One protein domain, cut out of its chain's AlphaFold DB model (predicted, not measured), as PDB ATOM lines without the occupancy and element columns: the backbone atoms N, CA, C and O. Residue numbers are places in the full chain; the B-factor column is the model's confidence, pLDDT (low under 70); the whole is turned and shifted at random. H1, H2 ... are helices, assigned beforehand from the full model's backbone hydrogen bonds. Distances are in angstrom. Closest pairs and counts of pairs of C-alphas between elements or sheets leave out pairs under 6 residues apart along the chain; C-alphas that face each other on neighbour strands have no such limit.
ATOM      1  N   ARG A 137     167.773 175.455 123.404       95.88
ATOM      2  CA  ARG A 137     167.068 174.338 124.051       95.88
ATOM      3  C   ARG A 137     165.575 174.344 123.724       95.88
ATOM      4  O   ARG A 137     165.003 173.296 123.425       95.88
ATOM      5  N   ASP A 138     164.934 175.507 123.791       94.31
ATOM      6  CA  ASP A 138     163.501 175.635 123.525       94.31
ATOM      7  C   ASP A 138     163.190 175.382 122.035       94.31
ATOM      8  O   ASP A 138     162.195 174.726 121.711       94.31
ATOM      9  N   TYR A 139     164.084 175.791 121.128       93.56
ATOM     10  CA  TYR A 139     164.017 175.440 119.709       93.56
ATOM     11  C   TYR A 139     164.120 173.922 119.482       93.56
ATOM     12  O   TYR A 139     163.297 173.349 118.760       93.56
ATOM     13  N   LEU A 140     165.069 173.245 120.145       92.88
ATOM     14  CA  LEU A 140     165.195 171.782 120.082       92.88
ATOM     15  C   LEU A 140     163.932 171.078 120.586       92.88
ATOM     16  O   LEU A 140     163.474 170.130 119.952       92.88
ATOM     17  N   ASN A 141     163.327 171.566 121.672       94.62
ATOM     18  CA  ASN A 141     162.066 171.029 122.186       94.62
ATOM     19  C   ASN A 141     160.930 171.126 121.159       94.62
ATOM     20  O   ASN A 141     160.176 170.165 120.985       94.62
ATOM     21  N   GLY A 142     160.840 172.245 120.433       91.75
ATOM     22  CA  GLY A 142     159.911 172.391 119.310       91.75
ATOM     23  C   GLY A 142     160.162 171.356 118.208       91.75
ATOM     24  O   GLY A 142     159.232 170.675 117.773       91.75
ATOM     25  N   GLY A 143     161.425 171.177 117.806       91.25
ATOM     26  CA  GLY A 143     161.828 170.182 116.806       91.25
ATOM     27  C   GLY A 143     161.494 168.742 117.214       91.25
ATOM     28  O   GLY A 143     160.880 168.005 116.438       91.25
ATOM     29  N   ILE A 144     161.817 168.362 118.454       93.81
ATOM     30  CA  ILE A 144     161.492 167.051 119.037       93.81
ATOM     31  C   ILE A 144     159.974 166.826 119.041       93.81
ATOM     32  O   ILE A 144     159.506 165.753 118.653       93.81
ATOM     33  N   GLY A 145     159.192 167.834 119.441       94.62
ATOM     34  CA  GLY A 145     157.730 167.771 119.438       94.62
ATOM     35  C   GLY A 145     157.149 167.512 118.045       94.62
ATOM     36  O   GLY A 145     156.307 166.625 117.882       94.62
ATOM     37  N   CYS A 146     157.643 168.223 117.028       94.81
ATOM     38  CA  CYS A 146     157.238 168.024 115.634       94.81
ATOM     39  C   CYS A 146     157.568 166.611 115.132       94.81
ATOM     40  O   CYS A 146     156.692 165.937 114.588       94.81
ATOM     41  N   MET A 147     158.792 166.127 115.363       94.25
ATOM     42  CA  MET A 147     159.205 164.788 114.920       94.25
ATOM     43  C   MET A 147     158.414 163.678 115.619       94.25
ATOM     44  O   MET A 147     157.984 162.729 114.963       94.25
ATOM     45  N   ARG A 148     158.139 163.812 116.926       96.44
ATOM     46  CA  ARG A 148     157.265 162.879 117.661       96.44
ATOM     47  C   ARG A 148     155.854 162.856 117.088       96.44
ATOM     48  O   ARG A 148     155.267 161.785 116.957       96.44
ATOM     49  N   SER A 149     155.314 164.018 116.723       95.94
ATOM     50  CA  SER A 149     154.005 164.109 116.071       95.94
ATOM     51  C   SER A 149     153.986 163.350 114.739       95.94
ATOM     52  O   SER A 149     153.076 162.553 114.508       95.94
ATOM     53  N   TRP A 150     155.016 163.520 113.900       92.38
ATOM     54  CA  TRP A 150     155.144 162.796 112.631       92.38
ATOM     55  C   TRP A 150     155.311 161.289 112.818       92.38
ATOM     56  O   TRP A 150     154.594 160.530 112.173       92.38
ATOM     57  N   SER A 151     156.176 160.850 113.736       94.19
ATOM     58  CA  SER A 151     156.337 159.427 114.063       94.19
ATOM     59  C   SER A 151     155.009 158.816 114.538       94.19
ATOM     60  O   SER A 151     154.556 157.809 113.999       94.19
ATOM     61  N   ASN A 152     154.293 159.485 115.449       95.25
ATOM     62  CA  ASN A 152     152.984 159.029 115.933       95.25
ATOM     63  C   ASN A 152     151.895 159.034 114.851       95.25
ATOM     64  O   ASN A 152     150.933 158.274 114.943       95.25
ATOM     65  N   MET A 153     151.984 159.931 113.870       93.69
ATOM     66  CA  MET A 153     151.086 159.939 112.716       93.69
ATOM     67  C   MET A 153     151.368 158.735 111.810       93.69
ATOM     68  O   MET A 153     150.437 158.018 111.467       93.69
ATOM     69  N   MET A 154     152.639 158.466 111.498       90.38
ATOM     70  CA  MET A 154     153.045 157.318 110.678       90.38
ATOM     71  C   MET A 154     152.714 155.974 111.345       90.38
ATOM     72  O   MET A 154     152.232 155.065 110.674       90.38
ATOM     73  N   LYS A 155     152.900 155.855 112.667       93.19
ATOM     74  CA  LYS A 155     152.496 154.666 113.440       93.19
ATOM     75  C   LYS A 155     150.988 154.421 113.366       93.19
ATOM     76  O   LYS A 155     150.569 153.307 113.072       93.19
ATOM     77  N   ARG A 156     150.180 155.472 113.541       91.75
ATOM     78  CA  ARG A 156     148.718 155.387 113.386       91.75
ATOM     79  C   ARG A 156     148.307 155.007 111.968       91.75
ATOM     80  O   ARG A 156     147.436 154.166 111.799       91.75
ATOM     81  N   ASP A 157     148.967 155.562 110.952       87.62
ATOM     82  CA  ASP A 157     148.724 155.163 109.564       87.62
ATOM     83  C   ASP A 157     148.967 153.653 109.371       87.62
ATOM     84  O   ASP A 157     148.148 152.978 108.745       87.62
ATOM     85  N   LEU A 158     150.037 153.093 109.944       88.12
ATOM     86  CA  LEU A 158     150.301 151.650 109.887       88.12
ATOM     87  C   LEU A 158     149.224 150.814 110.593       88.12
ATOM     88  O   LEU A 158     148.786 149.800 110.036       88.12
ATOM     89  N   GLU A 159     148.784 151.241 111.781       89.44
ATOM     90  CA  GLU A 159     147.707 150.602 112.557       89.44
ATOM     91  C   GLU A 159     146.371 150.612 111.796       89.44
ATOM     92  O   GLU A 159     145.678 149.595 111.737       89.44
ATOM     93  N   ASP A 160     146.064 151.713 111.106       88.44
ATOM     94  CA  ASP A 160     144.873 151.881 110.263       88.44
ATOM     95  C   ASP A 160     144.946 151.090 108.935       88.44
ATOM     96  O   ASP A 160     144.056 151.177 108.075       88.44
ATOM     97  N   GLY A 161     146.021 150.325 108.716       77.19
ATOM     98  CA  GLY A 161     146.242 149.551 107.497       77.19
ATOM     99  C   GLY A 161     146.632 150.405 106.284       77.19
ATOM    100  O   GLY A 161     146.442 149.981 105.140       77.19
ATOM    101  N   ARG A 162     147.150 151.615 106.513       74.69
ATOM    102  CA  ARG A 162     147.866 152.432 105.522       74.69
ATOM    103  C   ARG A 162     149.372 152.092 105.585       74.69
ATOM    104  O   ARG A 162     149.796 151.368 106.482       74.69
ATOM    105  N   PRO A 163     150.200 152.553 104.633       69.62
ATOM    106  CA  PRO A 163     149.857 153.201 103.363       69.62
ATOM    107  C   PRO A 163     149.082 152.269 102.418       69.62
ATOM    108  O   PRO A 163     149.425 151.103 102.248       69.62
ATOM    109  N   ARG A 164     148.028 152.796 101.776       71.06
ATOM    110  CA  ARG A 164     147.315 152.104 100.686       71.06
ATOM    111  C   ARG A 164     147.947 152.470  99.349       71.06
ATOM    112  O   ARG A 164     148.400 153.602  99.179       71.06
ATOM    113  N   ILE A 165     147.917 151.547  98.394       66.94
ATOM    114  CA  ILE A 165     148.257 151.837  96.998       66.94
ATOM    115  C   ILE A 165     147.144 152.741  96.430       66.94
ATOM    116  O   ILE A 165     145.974 152.346  96.479       66.94
ATOM    117  N   PRO A 166     147.448 153.966  95.958       68.69
ATOM    118  CA  PRO A 166     146.462 154.839  95.327       68.69
ATOM    119  C   PRO A 166     145.749 154.140  94.167       68.69
ATOM    120  O   PRO A 166     146.362 153.376  93.429       68.69
ATOM    121  N   ALA A 167     144.469 154.454  93.950       65.75
ATOM    122  CA  ALA A 167     143.683 153.862  92.860       65.75
ATOM    123  C   ALA A 167     144.279 154.126  91.461       65.75
ATOM    124  O   ALA A 167     144.042 153.352  90.539       65.75
ATOM    125  N   ALA A 222     149.963 139.232  93.607       68.06
ATOM    126  CA  ALA A 222     151.310 139.115  94.159       68.06
ATOM    127  C   ALA A 222     152.124 140.417  94.041       68.06
ATOM    128  O   ALA A 222     152.770 140.822  95.005       68.06
ATOM    129  N   SER A 223     152.054 141.107  92.898       65.50
ATOM    130  CA  SER A 223     152.758 142.384  92.700       65.50
ATOM    131  C   SER A 223     152.180 143.498  93.572       65.50
ATOM    132  O   SER A 223     152.933 144.242  94.194       65.50
ATOM    133  N   ARG A 224     150.847 143.560  93.708       69.62
ATOM    134  CA  ARG A 224     150.181 144.494  94.635       69.62
ATOM    135  C   ARG A 224     150.548 144.221  96.092       69.62
ATOM    136  O   ARG A 224     150.740 145.157  96.860       69.62
ATOM    137  N   TRP A 225     150.646 142.949  96.474       73.88
ATOM    138  CA  TRP A 225     151.080 142.562  97.814       73.88
ATOM    139  C   TRP A 225     152.516 143.013  98.099       73.88
ATOM    140  O   TRP A 225     152.775 143.576  99.161       73.88
ATOM    141  N   ARG A 226     153.432 142.833  97.138       74.88
ATOM    142  CA  ARG A 226     154.823 143.290  97.262       74.88
ATOM    143  C   ARG A 226     154.914 144.806  97.413       74.88
ATOM    144  O   ARG A 226     155.524 145.270  98.360       74.88
ATOM    145  N   GLU A 227     154.243 145.571  96.557       75.88
ATOM    146  CA  GLU A 227     154.282 147.036  96.639       75.88
ATOM    147  C   GLU A 227     153.682 147.559  97.958       75.88
ATOM    148  O   GLU A 227     154.198 148.494  98.571       75.88
ATOM    149  N   MET A 228     152.607 146.928  98.442       79.25
ATOM    150  CA  MET A 228     152.048 147.230  99.759       79.25
ATOM    151  C   MET A 228     153.061 146.947 100.877       79.25
ATOM    152  O   MET A 228     153.180 147.744 101.811       79.25
ATOM    153  N   GLN A 229     153.794 145.837 100.776       78.88
ATOM    154  CA  GLN A 229     154.842 145.483 101.726       78.88
ATOM    155  C   GLN A 229     156.006 146.477 101.675       78.88
ATOM    156  O   GLN A 229     156.422 146.953 102.724       78.88
ATOM    157  N   ASP A 230     156.473 146.865 100.490       78.94
ATOM    158  CA  ASP A 230     157.573 147.822 100.322       78.94
ATOM    159  C   ASP A 230     157.209 149.200 100.880       78.94
ATOM    160  O   ASP A 230     157.993 149.817 101.602       78.94
ATOM    161  N   ARG A 231     155.978 149.670 100.636       79.75
ATOM    162  CA  ARG A 231     155.483 150.918 101.231       79.75
ATOM    163  C   ARG A 231     155.419 150.839 102.755       79.75
ATOM    164  O   ARG A 231     155.749 151.816 103.421       79.75
ATOM    165  N   ARG A 232     154.998 149.702 103.317       82.31
ATOM    166  CA  ARG A 232     155.014 149.477 104.772       82.31
ATOM    167  C   ARG A 232     156.437 149.486 105.318       82.31
ATOM    168  O   ARG A 232     156.688 150.167 106.306       82.31
ATOM    169  N   SER A 233     157.363 148.805 104.646       81.50
ATOM    170  CA  SER A 233     158.787 148.801 104.990       81.50
ATOM    171  C   SER A 233     159.379 150.212 104.963       81.50
ATOM    172  O   SER A 233     160.097 150.578 105.885       81.50
ATOM    173  N   LEU A 234     159.027 151.036 103.972       84.00
ATOM    174  CA  LEU A 234     159.477 152.428 103.892       84.00
ATOM    175  C   LEU A 234     158.933 153.285 105.042       84.00
ATOM    176  O   LEU A 234     159.654 154.118 105.588       84.00
ATOM    177  N   VAL A 235     157.668 153.095 105.426       83.62
ATOM    178  CA  VAL A 235     157.095 153.802 106.581       83.62
ATOM    179  C   VAL A 235     157.764 153.357 107.881       83.62
ATOM    180  O   VAL A 235     158.115 154.223 108.676       83.62
ATOM    181  N   ASN A 236     158.013 152.057 108.072       86.25
ATOM    182  CA  ASN A 236     158.773 151.548 109.222       86.25
ATOM    183  C   ASN A 236     160.183 152.150 109.271       86.25
ATOM    184  O   ASN A 236     160.560 152.725 110.283       86.25
ATOM    185  N   PHE A 237     160.911 152.131 108.151       89.25
ATOM    186  CA  PHE A 237     162.229 152.758 108.048       89.25
ATOM    187  C   PHE A 237     162.194 154.248 108.422       89.25
ATOM    188  O   PHE A 237     163.047 154.725 109.167       89.25
ATOM    189  N   ASN A 238     161.196 154.994 107.936       85.62
ATOM    190  CA  ASN A 238     161.043 156.409 108.273       85.62
ATOM    191  C   ASN A 238     160.736 156.624 109.762       85.62
ATOM    192  O   ASN A 238     161.216 157.600 110.338       85.62
ATOM    193  N   ILE A 239     159.953 155.738 110.386       90.00
ATOM    194  CA  ILE A 239     159.695 155.768 111.830       90.00
ATOM    195  C   ILE A 239     161.002 155.546 112.593       90.00
ATOM    196  O   ILE A 239     161.350 156.397 113.408       90.00
ATOM    197  N   ASP A 240     161.744 154.486 112.277       87.56
ATOM    198  CA  ASP A 240     163.012 154.148 112.937       87.56
ATOM    199  C   ASP A 240     164.036 155.286 112.784       87.56
ATOM    200  O   ASP A 240     164.689 155.710 113.739       87.56
ATOM    201  N   PHE A 241     164.130 155.863 111.582       88.69
ATOM    202  CA  PHE A 241     164.994 157.011 111.317       88.69
ATOM    203  C   PHE A 241     164.603 158.240 112.151       88.69
ATOM    204  O   PHE A 241     165.475 158.931 112.690       88.69
ATOM    205  N   LEU A 242     163.303 158.532 112.272       86.88
ATOM    206  CA  LEU A 242     162.815 159.621 113.118       86.88
ATOM    207  C   LEU A 242     163.093 159.355 114.598       86.88
ATOM    208  O   LEU A 242     163.428 160.296 115.313       86.88
ATOM    209  N   GLU A 243     162.987 158.111 115.061       91.56
ATOM    210  CA  GLU A 243     163.308 157.731 116.440       91.56
ATOM    211  C   GLU A 243     164.782 157.984 116.762       91.56
ATOM    212  O   GLU A 243     165.068 158.706 117.718       91.56
ATOM    213  N   ILE A 244     165.706 157.551 115.897       90.31
ATOM    214  CA  ILE A 244     167.143 157.843 116.039       90.31
ATOM    215  C   ILE A 244     167.399 159.359 116.089       90.31
ATOM    216  O   ILE A 244     168.194 159.851 116.896       90.31
ATOM    217  N   LYS A 245     166.721 160.140 115.236       87.19
ATOM    218  CA  LYS A 245     166.844 161.608 115.249       87.19
ATOM    219  C   LYS A 245     166.315 162.212 116.546       87.19
ATOM    220  O   LYS A 245     166.967 163.096 117.098       87.19
ATOM    221  N   ILE A 246     165.170 161.746 117.039       92.25
ATOM    222  CA  ILE A 246     164.587 162.193 118.308       92.25
ATOM    223  C   ILE A 246     165.550 161.901 119.462       92.25
ATOM    224  O   ILE A 246     165.793 162.795 120.270       92.25
ATOM    225  N   GLU A 247     166.128 160.703 119.523       90.69
ATOM    226  CA  GLU A 247     167.114 160.325 120.543       90.69
ATOM    227  C   GLU A 247     168.354 161.222 120.504       90.69
ATOM    228  O   GLU A 247     168.759 161.768 121.532       90.69
ATOM    229  N   GLY A 248     168.915 161.465 119.315       88.69
ATOM    230  CA  GLY A 248     170.054 162.371 119.155       88.69
ATOM    231  C   GLY A 248     169.751 163.807 119.602       88.69
ATOM    232  O   GLY A 248     170.581 164.447 120.251       88.69
ATOM    233  N   LEU A 249     168.550 164.313 119.303       90.38
ATOM    234  CA  LEU A 249     168.121 165.643 119.744       90.38
ATOM    235  C   LEU A 249     167.868 165.706 121.257       90.38
ATOM    236  O   LEU A 249     168.173 166.730 121.864       90.38
ATOM    237  N   LEU A 250     167.357 164.635 121.873       92.69
ATOM    238  CA  LEU A 250     167.202 164.542 123.330       92.69
ATOM    239  C   LEU A 250     168.559 164.587 124.035       92.69
ATOM    240  O   LEU A 250     168.736 165.373 124.962       92.69
ATOM    241  N   LEU A 251     169.546 163.837 123.540       93.12
ATOM    242  CA  LEU A 251     170.911 163.884 124.070       93.12
ATOM    243  C   LEU A 251     171.508 165.296 123.991       93.12
ATOM    244  O   LEU A 251     172.150 165.759 124.935       93.12
ATOM    245  N   LEU A 252     171.289 166.006 122.879       90.38
ATOM    246  CA  LEU A 252     171.731 167.393 122.739       90.38
ATOM    247  C   LEU A 252     170.992 168.333 123.705       90.38
ATOM    248  O   LEU A 252     171.626 169.171 124.347       90.38
ATOM    249  N   HIS A 253     169.672 168.181 123.836       95.06
ATOM    250  CA  HIS A 253     168.852 168.940 124.780       95.06
ATOM    251  C   HIS A 253     169.349 168.780 126.225       95.06
ATOM    252  O   HIS A 253     169.474 169.768 126.959       95.06
ATOM    253  N   ASP A 254     169.670 167.552 126.628       92.00
ATOM    254  CA  ASP A 254     170.127 167.246 127.982       92.00
ATOM    255  C   ASP A 254     171.509 167.846 128.245       92.00
ATOM    256  O   ASP A 254     171.698 168.525 129.256       92.00
ATOM    257  N   ARG A 255     172.430 167.748 127.277       92.00
ATOM    258  CA  ARG A 255     173.747 168.406 127.350       92.00
ATOM    259  C   ARG A 255     173.645 169.926 127.463       92.00
ATOM    260  O   ARG A 255     174.354 170.529 128.266       92.00
ATOM    261  N   ILE A 256     172.756 170.563 126.697       90.75
ATOM    262  CA  ILE A 256     172.521 172.011 126.815       90.75
ATOM    263  C   ILE A 256     171.955 172.344 128.199       90.75
ATOM    264  O   ILE A 256     172.375 173.315 128.827       90.75
ATOM    265  N   THR A 257     171.038 171.524 128.711       94.69
ATOM    266  CA  THR A 257     170.448 171.708 130.043       94.69
ATOM    267  C   THR A 257     171.495 171.594 131.154       94.69
ATOM    268  O   THR A 257     171.489 172.396 132.091       94.69
ATOM    269  N   GLU A 258     172.416 170.638 131.053       93.25
ATOM    270  CA  GLU A 258     173.559 170.510 131.960       93.25
ATOM    271  C   GLU A 258     174.508 171.707 131.857       93.25
ATOM    272  O   GLU A 258     174.874 172.280 132.885       93.25
ATOM    273  N   GLY A 259     174.835 172.147 130.638       88.88
ATOM    274  CA  GLY A 259     175.670 173.325 130.396       88.88
ATOM    275  C   GLY A 259     175.077 174.612 130.979       88.88
ATOM    276  O   GLY A 259     175.788 175.386 131.621       88.88
ATOM    277  N   ILE A 260     173.760 174.816 130.844       92.44
ATOM    278  CA  ILE A 260     173.043 175.930 131.486       92.44
ATOM    279  C   ILE A 260     173.191 175.849 133.008       92.44
ATOM    280  O   ILE A 260     173.558 176.843 133.629       92.44
ATOM    281  N   LYS A 261     172.954 174.678 133.618       90.62
ATOM    282  CA  LYS A 261     173.098 174.497 135.073       90.62
ATOM    283  C   LYS A 261     174.528 174.767 135.537       90.62
ATOM    284  O   LYS A 261     174.709 175.380 136.584       90.62
ATOM    285  N   ALA A 262     175.530 174.318 134.782       86.19
ATOM    286  CA  ALA A 262     176.933 174.573 135.084       86.19
ATOM    287  C   ALA A 262     177.234 176.078 135.057       86.19
ATOM    288  O   ALA A 262     177.749 176.605 136.037       86.19
ATOM    289  N   MET A 263     176.826 176.796 134.005       85.00
ATOM    290  CA  MET A 263     177.009 178.252 133.932       85.00
ATOM    291  C   MET A 263     176.235 179.010 135.019       85.00
ATOM    292  O   MET A 263     176.762 179.948 135.608       85.00
ATOM    293  N   GLU A 264     175.015 178.585 135.352       85.81
ATOM    294  CA  GLU A 264     174.247 179.177 136.454       85.81
ATOM    295  C   GLU A 264     174.912 178.945 137.823       85.81
ATOM    296  O   GLU A 264     174.769 179.785 138.714       85.81
ATOM    297  N   ARG A 265     175.649 177.838 138.008       81.88
ATOM    298  CA  ARG A 265     176.494 177.626 139.197       81.88
ATOM    299  C   ARG A 265     177.712 178.540 139.188       81.88
ATOM    300  O   ARG A 265     177.978 179.141 140.224       81.88
ATOM    301  N   LEU A 266     178.380 178.722 138.043       73.00
ATOM    302  CA  LEU A 266     179.511 179.657 137.918       73.00
ATOM    303  C   LEU A 266     179.131 181.071 138.380       73.00
ATOM    304  O   LEU A 266     179.918 181.720 139.061       73.00
ATOM    305  N   CYS A 267     177.912 181.529 138.073       68.75
ATOM    306  CA  CYS A 267     177.408 182.830 138.527       68.75
ATOM    307  C   CYS A 267     177.138 182.915 140.040       68.75
ATOM    308  O   CYS A 267     177.077 184.016 140.582       68.75
ATOM    309  N   LYS A 268     176.907 181.782 140.713       67.69
ATOM    310  CA  LYS A 268     176.531 181.716 142.139       67.69
ATOM    311  C   LYS A 268     177.706 181.395 143.052       67.69
ATOM    312  O   LYS A 268     177.702 181.787 144.217       67.69
ATOM    313  N   GLU A 269     178.674 180.636 142.559       64.69
ATOM    314  CA  GLU A 269     179.888 180.330 143.301       64.69
ATOM    315  C   GLU A 269     180.715 181.606 143.503       64.69
ATOM    316  O   GLU A 269     180.622 182.557 142.726       64.69
ATOM    317  N   ARG A 270     181.559 181.635 144.547       57.12
ATOM    318  CA  ARG A 270     182.551 182.705 144.791       57.12
ATOM    319  C   ARG A 270     183.678 182.675 143.743       57.12
ATOM    320  O   ARG A 270     184.855 182.770 144.068       57.12
ATOM    321  N   MET A 271     183.318 182.479 142.484       55.19
ATOM    322  CA  MET A 271     184.216 182.380 141.356       55.19
ATOM    323  C   MET A 271     184.754 183.760 140.994       55.19
ATOM    324  O   MET A 271     184.042 184.769 140.972       55.19
ATOM    325  N   HIS A 272     186.040 183.788 140.664       57.47
ATOM    326  CA  HIS A 272     186.807 184.968 140.279       57.47
ATOM    327  C   HIS A 272     186.520 185.405 138.832       57.47
ATOM    328  O   HIS A 272     187.433 185.713 138.065       57.47
ATOM    329  N   ILE A 273     185.242 185.421 138.442       60.00
ATOM    330  CA  ILE A 273     184.795 185.943 137.149       60.00
ATOM    331  C   ILE A 273     185.368 187.359 137.004       60.00
ATOM    332  O   ILE A 273     185.229 188.150 137.934       60.00
ATOM    333  N   GLY A 274     186.060 187.651 135.896       54.97
ATOM    334  CA  GLY A 274     186.623 188.975 135.587       54.97
ATOM    335  C   GLY A 274     187.915 189.378 136.321       54.97
ATOM    336  O   GLY A 274     188.384 190.497 136.125       54.97
ATOM    337  N   CYS A 275     188.517 188.506 137.141       50.88
ATOM    338  CA  CYS A 275     189.678 188.846 137.989       50.88
ATOM    339  C   CYS A 275     191.056 188.653 137.338       50.88
ATOM    340  O   CYS A 275     192.077 188.796 138.006       50.88
ATOM    341  N   GLY A 276     191.108 188.299 136.056       47.50
ATOM    342  CA  GLY A 276     192.362 188.052 135.358       47.50
ATOM    343  C   GLY A 276     193.037 189.331 134.852       47.50
ATOM    344  O   GLY A 276     192.459 190.087 134.074       47.50
TER     345      GLY A 276
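AT A GLANCE: This is residues 137 to 167 and 222 to 276 of the 295 residues of an uncharacterized protein of Panicum hallii var. hallii (UniProt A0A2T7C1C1). Two helices lie side by side at a small angle and run opposite ways, making a long rod; H2 is much longer than H1, and its last residues, 261 to 266, stick out with the tail 267 to 276. The printed part has 86 residues with two named helices, H1 then H2, and no named strand: all helix. It is extended, with a radius of gyration of the C-alphas of 21.8 A and spans of 76 by 17 by 16 A.

HOW THE PARTS SIT: Start with H1, residues 137 to 159, which touches H2, residues 222 to 266; their closest C-alphas, of Ser 151 and Ile 239, are 5.4 A apart. Their lines stand at a shallow tilt of 22 degrees, opposite ways. In H1 and H2 every O i to N i+4 pair is within hydrogen-bond range.

IN THESE COORDINATES: Find C-alpha 137 at (167.068, 174.338, 124.051); from there H1 runs 32.7 A to Glu 159. H2 runs 66.0 A from C-alpha 222 at (151.310, 139.115, 94.159) to C-alpha 266 at (179.511, 179.657, 137.918).

THE WHOLE: The C-alphas farthest apart, of Ala 222 and Cys 275, are 76.6 A apart. Residues 168 to 221 are not printed; C-alphas 167 and 222 are 16.7 A apart across this cut. Look for pLDDT under 70 at residues 163, 165 to 167, 222 to 224 and 267 to 276.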